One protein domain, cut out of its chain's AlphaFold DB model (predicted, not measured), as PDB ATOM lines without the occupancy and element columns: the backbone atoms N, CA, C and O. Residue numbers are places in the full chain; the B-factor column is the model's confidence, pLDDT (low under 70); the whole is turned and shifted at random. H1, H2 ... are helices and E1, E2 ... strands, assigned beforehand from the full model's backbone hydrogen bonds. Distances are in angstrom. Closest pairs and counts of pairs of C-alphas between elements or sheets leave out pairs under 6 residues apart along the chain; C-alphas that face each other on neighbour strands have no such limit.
ATOM      1  N   ASN A  15      17.669-112.828 -97.174       90.06
ATOM      2  CA  ASN A  15      17.874-114.279 -97.087       90.06
ATOM      3  C   ASN A  15      18.220-114.767 -95.670       90.06
ATOM      4  O   ASN A  15      17.981-115.927 -95.354       90.06
ATOM      5  N   GLU A  16      18.773-113.902 -94.818       91.50
ATOM      6  CA  GLU A  16      18.971-114.190 -93.390       91.50
ATOM      7  C   GLU A  16      17.670-114.069 -92.570       91.50
ATOM      8  O   GLU A  16      17.600-114.562 -91.444       91.50
ATOM      9  N   GLY A  17      16.650-113.396 -93.113       87.88
ATOM     10  CA  GLY A  17      15.351-113.185 -92.477       87.88
ATOM     11  C   GLY A  17      14.276-114.193 -92.890       87.88
ATOM     12  O   GLY A  17      14.532-115.219 -93.515       87.88
ATOM     13  N   PHE A  18      13.031-113.868 -92.543       89.38
ATOM     14  CA  PHE A  18      11.840-114.559 -93.027       89.38
ATOM     15  C   PHE A  18      11.184-113.736 -94.126       89.38
ATOM     16  O   PHE A  18      10.994-112.527 -93.971       89.38
ATOM     17  N   PHE A  19      10.787-114.398 -95.209       92.00
ATOM     18  CA  PHE A  19      10.058-113.759 -96.292       92.00
ATOM     19  C   PHE A  19       8.879-114.612 -96.779       92.00
ATOM     20  O   PHE A  19       8.849-115.823 -96.567       92.00
ATOM     21  N   SER A  20       7.875-113.966 -97.376       90.38
ATOM     22  CA  SER A  20       6.565-114.568 -97.685       90.38
ATOM     23  C   SER A  20       6.366-114.980 -99.149       90.38
ATOM     24  O   SER A  20       5.400-115.670 -99.473       90.38
ATOM     25  N   GLY A  21       7.231-114.498-100.038       85.44
ATOM     26  CA  GLY A  21       7.125-114.621-101.488       85.44
ATOM     27  C   GLY A  21       7.641-115.945-102.057       85.44
ATOM     28  O   GLY A  21       7.955-116.875-101.308       85.44
ATOM     29  N   PRO A  22       7.744-116.043-103.395       93.81
ATOM     30  CA  PRO A  22       7.501-114.984-104.385       93.81
ATOM     31  C   PRO A  22       6.008-114.667-104.595       93.81
ATOM     32  O   PRO A  22       5.158-115.532-104.389       93.81
ATOM     33  N   VAL A  23       5.703-113.437-105.026       94.94
ATOM     34  CA  VAL A  23       4.344-112.979-105.384       94.94
ATOM     35  C   VAL A  23       4.166-112.984-106.903       94.94
ATOM     36  O   VAL A  23       5.060-112.555-107.636       94.94
ATOM     37  N   SER A  24       3.017-113.462-107.379       95.06
ATOM     38  CA  SER A  24       2.695-113.530-108.809       95.06
ATOM     39  C   SER A  24       2.292-112.176-109.410       95.06
ATOM     40  O   SER A  24       1.871-111.252-108.713       95.06
ATOM     41  N   ASP A  25       2.366-112.067-110.741       95.94
ATOM     42  CA  ASP A  25       1.903-110.876-111.466       95.94
ATOM     43  C   ASP A  25       0.399-110.625-111.269       95.94
ATOM     44  O   ASP A  25      -0.023-109.474-111.190       95.94
ATOM     45  N   GLU A  26      -0.401-111.687-111.150       96.19
ATOM     46  CA  GLU A  26      -1.844-111.599-110.897       96.19
ATOM     47  C   GLU A  26      -2.133-110.985-109.519       96.19
ATOM     48  O   GLU A  26      -2.951-110.072-109.402       96.19
ATOM     49  N   GLU A  27      -1.412-111.421-108.482       95.06
ATOM     50  CA  GLU A  27      -1.527-110.868-107.126       95.06
ATOM     51  C   GLU A  27      -1.067-109.405-107.062       95.06
ATOM     52  O   GLU A  27      -1.722-108.576-106.425       95.06
ATOM     53  N   VAL A  28       0.019-109.059-107.763       96.56
ATOM     54  CA  VAL A  28       0.481-107.669-107.900       96.56
ATOM     55  C   VAL A  28      -0.594-106.806-108.556       96.56
ATOM     56  O   VAL A  28      -0.936-105.749-108.025       96.56
ATOM     57  N   GLN A  29      -1.150-107.248-109.685       97.06
ATOM     58  CA  GLN A  29      -2.180-106.503-110.410       97.06
ATOM     59  C   GLN A  29      -3.440-106.312-109.564       97.06
ATOM     60  O   GLN A  29      -4.015-105.221-109.563       97.06
ATOM     61  N   ALA A  30      -3.853-107.342-108.821       96.25
ATOM     62  CA  ALA A  30      -4.981-107.256-107.904       96.25
ATOM     63  C   ALA A  30      -4.728-106.232-106.785       96.25
ATOM     64  O   ALA A  30      -5.610-105.427-106.481       96.25
ATOM     65  N   ALA A  31      -3.525-106.213-106.206       95.75
ATOM     66  CA  ALA A  31      -3.155-105.260-105.164       95.75
ATOM     67  C   ALA A  31      -3.079-103.815-105.682       95.75
ATOM     68  O   ALA A  31      -3.621-102.907-105.053       95.75
ATOM     69  N   GLU A  32      -2.461-103.592-106.843       97.88
ATOM     70  CA  GLU A  32      -2.426-102.284-107.509       97.88
ATOM     71  C   GLU A  32      -3.839-101.765-107.809       97.88
ATOM     72  O   GLU A  32      -4.151-100.603-107.536       97.88
ATOM     73  N   ALA A  33      -4.719-102.637-108.314       98.06
ATOM     74  CA  ALA A  33      -6.115-102.301-108.572       98.06
ATOM     75  C   ALA A  33      -6.874-101.958-107.281       98.06
ATOM     76  O   ALA A  33      -7.602-100.967-107.248       98.06
ATOM     77  N   ALA A  34      -6.681-102.736-106.212       97.19
ATOM     78  CA  ALA A  34      -7.321-102.501-104.920       97.19
ATOM     79  C   ALA A  34      -6.857-101.194-104.254       97.19
ATOM     80  O   ALA A  34      -7.655-100.513-103.613       97.19
ATOM     81  N   LEU A  35      -5.580-100.833-104.410       96.50
ATOM     82  CA  LEU A  35      -5.002 -99.607-103.853       96.50
ATOM     83  C   LEU A  35      -5.184 -98.378-104.758       96.50
ATOM     84  O   LEU A  35      -4.947 -97.257-104.312       96.50
ATOM     85  N   GLY A  36      -5.580 -98.568-106.020       98.19
ATOM     86  CA  GLY A  36      -5.741 -97.484-106.990       98.19
ATOM     87  C   GLY A  36      -4.423 -96.813-107.391       98.19
ATOM     88  O   GLY A  36      -4.416 -95.629-107.726       98.19
ATOM     89  N   LEU A  37      -3.304 -97.542-107.343       97.62
ATOM     90  CA  LEU A  37      -1.969 -97.034-107.680       97.62
ATOM     91  C   LEU A  37      -1.137 -98.079-108.426       97.62
ATOM     92  O   LEU A  37      -1.509 -99.245-108.502       97.62
ATOM     93  N   ARG A  38       0.008 -97.655-108.966       98.06
ATOM     94  CA  ARG A  38       1.031 -98.557-109.509       98.06
ATOM     95  C   ARG A  38       2.234 -98.598-108.586       98.06
ATOM     96  O   ARG A  38       2.666 -97.561-108.080       98.06
ATOM     97  N   PHE A  39       2.775 -99.786-108.380       97.75
ATOM     98  CA  PHE A  39       3.975 -99.989-107.601       97.75
ATOM     99  C   PHE A  39       5.224 -99.597-108.406       97.75
ATOM    100  O   PHE A  39       5.308 -99.878-109.604       97.75
ATOM    101  N   PRO A  40       6.224 -98.969-107.765       97.50
ATOM    102  CA  PRO A  40       7.526 -98.740-108.384       97.50
ATOM    103  C   PRO A  40       8.224-100.056-108.746       97.50
ATOM    104  O   PRO A  40       8.066-101.057-108.043       97.50
ATOM    105  N   GLN A  41       9.057-100.039-109.790       95.31
ATOM    106  CA  GLN A  41       9.753-101.235-110.281       95.31
ATOM    107  C   GLN A  41      10.597-101.911-109.192       95.31
ATOM    108  O   GLN A  41      10.558-103.129-109.052       95.31
ATOM    109  N   GLU A  42      11.301-101.144-108.359       92.56
ATOM    110  CA  GLU A  42      12.128-101.698-107.285       92.56
ATOM    111  C   GLU A  42      11.298-102.426-106.216       92.56
ATOM    112  O   GLU A  42      11.770-103.395-105.616       92.56
ATOM    113  N   TYR A  43      10.059-101.977-105.987       95.12
ATOM    114  CA  TYR A  43       9.127-102.647-105.083       95.12
ATOM    115  C   TYR A  43       8.513-103.885-105.741       95.12
ATOM    116  O   TYR A  43       8.394-104.911-105.081       95.12
ATOM    117  N   LEU A  44       8.217-103.842-107.045       96.25
ATOM    118  CA  LEU A  44       7.803-105.024-107.807       96.25
ATOM    119  C   LEU A  44       8.860-106.131-107.751       96.25
ATOM    120  O   LEU A  44       8.521-107.278-107.475       96.25
ATOM    121  N   ASP A  45      10.136-105.797-107.943       93.94
ATOM    122  CA  ASP A  45      11.232-106.766-107.847       93.94
ATOM    123  C   ASP A  45      11.323-107.380-106.438       93.94
ATOM    124  O   ASP A  45      11.595-108.575-106.290       93.94
ATOM    125  N   MET A  46      11.058-106.579-105.397       94.25
ATOM    126  CA  MET A  46      10.994-107.049-104.010       94.25
ATOM    127  C   MET A  46       9.807-107.992-103.794       94.25
ATOM    128  O   MET A  46       9.999-109.088-103.278       94.25
ATOM    129  N   LEU A  47       8.603-107.629-104.246       95.62
ATOM    130  CA  LEU A  47       7.410-108.475-104.133       95.62
ATOM    131  C   LEU A  47       7.585-109.809-104.876       95.62
ATOM    132  O   LEU A  47       7.310-110.874-104.324       95.62
ATOM    133  N   LYS A  48       8.105-109.771-106.105       94.75
ATOM    134  CA  LYS A  48       8.301-110.965-106.940       94.75
ATOM    135  C   LYS A  48       9.389-111.898-106.426       94.75
ATOM    136  O   LYS A  48       9.383-113.068-106.780       94.75
ATOM    137  N   THR A  49      10.309-111.399-105.603       94.06
ATOM    138  CA  THR A  49      11.391-112.213-105.032       94.06
ATOM    139  C   THR A  49      11.055-112.660-103.613       94.06
ATOM    140  O   THR A  49      11.110-113.844-103.295       94.06
ATOM    141  N   TYR A  50      10.671-111.709-102.766       94.00
ATOM    142  CA  TYR A  50      10.555-111.883-101.321       94.00
ATOM    143  C   TYR A  50       9.125-111.739-100.804       94.00
ATOM    144  O   TYR A  50       8.812-112.273 -99.749       94.00
ATOM    145  N   GLY A  51       8.239-111.050-101.522       94.44
ATOM    146  CA  GLY A  51       6.833-110.860-101.151       94.44
ATOM    147  C   GLY A  51       6.606-109.902 -99.985       94.44
ATOM    148  O   GLY A  51       5.888-108.928-100.145       94.44
ATOM    149  N   ALA A  52       7.218-110.159 -98.838       93.25
ATOM    150  CA  ALA A  52       7.325-109.325 -97.645       93.25
ATOM    151  C   ALA A  52       8.523-109.855 -96.848       93.25
ATOM    152  O   ALA A  52       8.840-111.035 -96.965       93.25
ATOM    153  N   VAL A  53       9.193-109.023 -96.049       92.25
ATOM    154  CA  VAL A  53      10.421-109.418 -95.333       92.25
ATOM    155  C   VAL A  53      10.355-108.994 -93.875       92.25
ATOM    156  O   VAL A  53       9.992-107.858 -93.576       92.25
ATOM    157  N   VAL A  54      10.772-109.875 -92.970       91.00
ATOM    158  CA  VAL A  54      11.072-109.557 -91.571       91.00
ATOM    159  C   VAL A  54      12.437-110.146 -91.229       91.00
ATOM    160  O   VAL A  54      12.627-111.359 -91.271       91.00
ATOM    161  N   GLY A  55      13.404-109.299 -90.886       87.62
ATOM    162  CA  GLY A  55      14.776-109.729 -90.620       87.62
ATOM    163  C   GLY A  55      15.661-108.574 -90.174       87.62
ATOM    164  O   GLY A  55      15.330-107.416 -90.404       87.62
ATOM    165  N   ALA A  56      16.763-108.880 -89.484       84.12
ATOM    166  CA  ALA A  56      17.785-107.907 -89.074       84.12
ATOM    167  C   ALA A  56      17.244-106.600 -88.435       84.12
ATOM    168  O   ALA A  56      17.798-105.518 -88.630       84.12
ATOM    169  N   GLY A  57      16.152-106.695 -87.665       87.56
ATOM    170  CA  GLY A  57      15.541-105.557 -86.967       87.56
ATOM    171  C   GLY A  57      14.652-104.650 -87.827       87.56
ATOM    172  O   GLY A  57      14.226-103.605 -87.339       87.56
ATOM    173  N   PHE A  58      14.341-105.029 -89.071       86.62
ATOM    174  CA  PHE A  58      13.414-104.302 -89.935       86.62
ATOM    175  C   PHE A  58      12.285-105.198 -90.461       86.62
ATOM    176  O   PHE A  58      12.385-106.426 -90.494       86.62
ATOM    177  N   ALA A  59      11.204-104.549 -90.892       90.75
ATOM    178  CA  ALA A  59      10.100-105.178 -91.599       90.75
ATOM    179  C   ALA A  59       9.803-104.392 -92.880       90.75
ATOM    180  O   ALA A  59       9.669-103.167 -92.848       90.75
ATOM    181  N   ILE A  60       9.702-105.102 -93.999       92.06
ATOM    182  CA  ILE A  60       9.258-104.567 -95.282       92.06
ATOM    183  C   ILE A  60       7.910-105.204 -95.586       92.06
ATOM    184  O   ILE A  60       7.817-106.410 -95.823       92.06
ATOM    185  N   TYR A  61       6.867-104.380 -95.553       92.19
ATOM    186  CA  TYR A  61       5.518-104.805 -95.897       92.19
ATOM    187  C   TYR A  61       5.423-105.164 -97.378       92.19
ATOM    188  O   TYR A  61       6.150-104.624 -98.210       92.19
ATOM    189  N   GLY A  62       4.495-106.063 -97.681       93.50
ATOM    190  CA  GLY A  62       4.192-106.468 -99.040       93.50
ATOM    191  C   GLY A  62       2.938-107.320 -99.093       93.50
ATOM    192  O   GLY A  62       1.963-106.989 -98.421       93.50
ATOM    193  N   LEU A  63       2.947-108.387 -99.887       90.38
ATOM    194  CA  LEU A  63       1.774-109.237-100.122       90.38
ATOM    195  C   LEU A  63       2.007-110.643 -99.543       90.38
ATOM    196  O   LEU A  63       2.304-111.576-100.287       90.38
ATOM    197  N   PRO A  64       1.951-110.810 -98.207       74.38
ATOM    198  CA  PRO A  64       2.079-112.120 -97.585       74.38
ATOM    199  C   PRO A  64       0.848-112.979 -97.867       74.38
ATOM    200  O   PRO A  64      -0.276-112.473 -97.954       74.38
TER     201      PRO A  64
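This is residues 15 to 64 of the 76 residues of an uncharacterized protein of Agrobacterium albertimagni AOL15 (UniProt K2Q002). A small two-strand hairpin, E1 and E2, lies at one end of an elongated domain and helix H1 at the other, with the short helix H2 between them. Residues 18 to 19 pair with E1 as a short antiparallel stretch. The printed part has 50 residues, with two named helices and two named strands that follow each other along the chain as H1, H2, E1, E2; the class is mixed, helices and strands, and the whole is compact, with a radius of gyration of the C-alphas of 10.8 A and spans of 31 by 17 by 16 A.

Look first at E1, residues 53 to 55, and E2, residues 58 to 60, an antiparallel hairpin with N 60 and O 53 2.8 A apart. H2, residues 41 to 49, and H1, residues 25 to 35, only just touch, with 3 pairs of C-alphas within 8 A, closest at Val 28 and Leu 44, 7.8 A. They run opposite ways at a steep tilt of 53 degrees. H1 is apart from E1 and E2, and H2 from E2. In H1 and H2 every O i to N i+4 pair is within hydrogen-bond range.

Find C-alpha 25 at (1.903, -110.876, -111.466); from there H1 runs 15.3 A to C-alpha 35. H2 runs 12.3 A, E1 6.4 A, and E2 6.8 A to C-alpha 60 at (9.258, -104.567, -95.282).

The C-alphas farthest apart, those of Glu 16 and Gly 36, are 32.8 A apart. The printed part has no cut, its three links between named elements are tight, and no printed residue is under 70 in pLDDT.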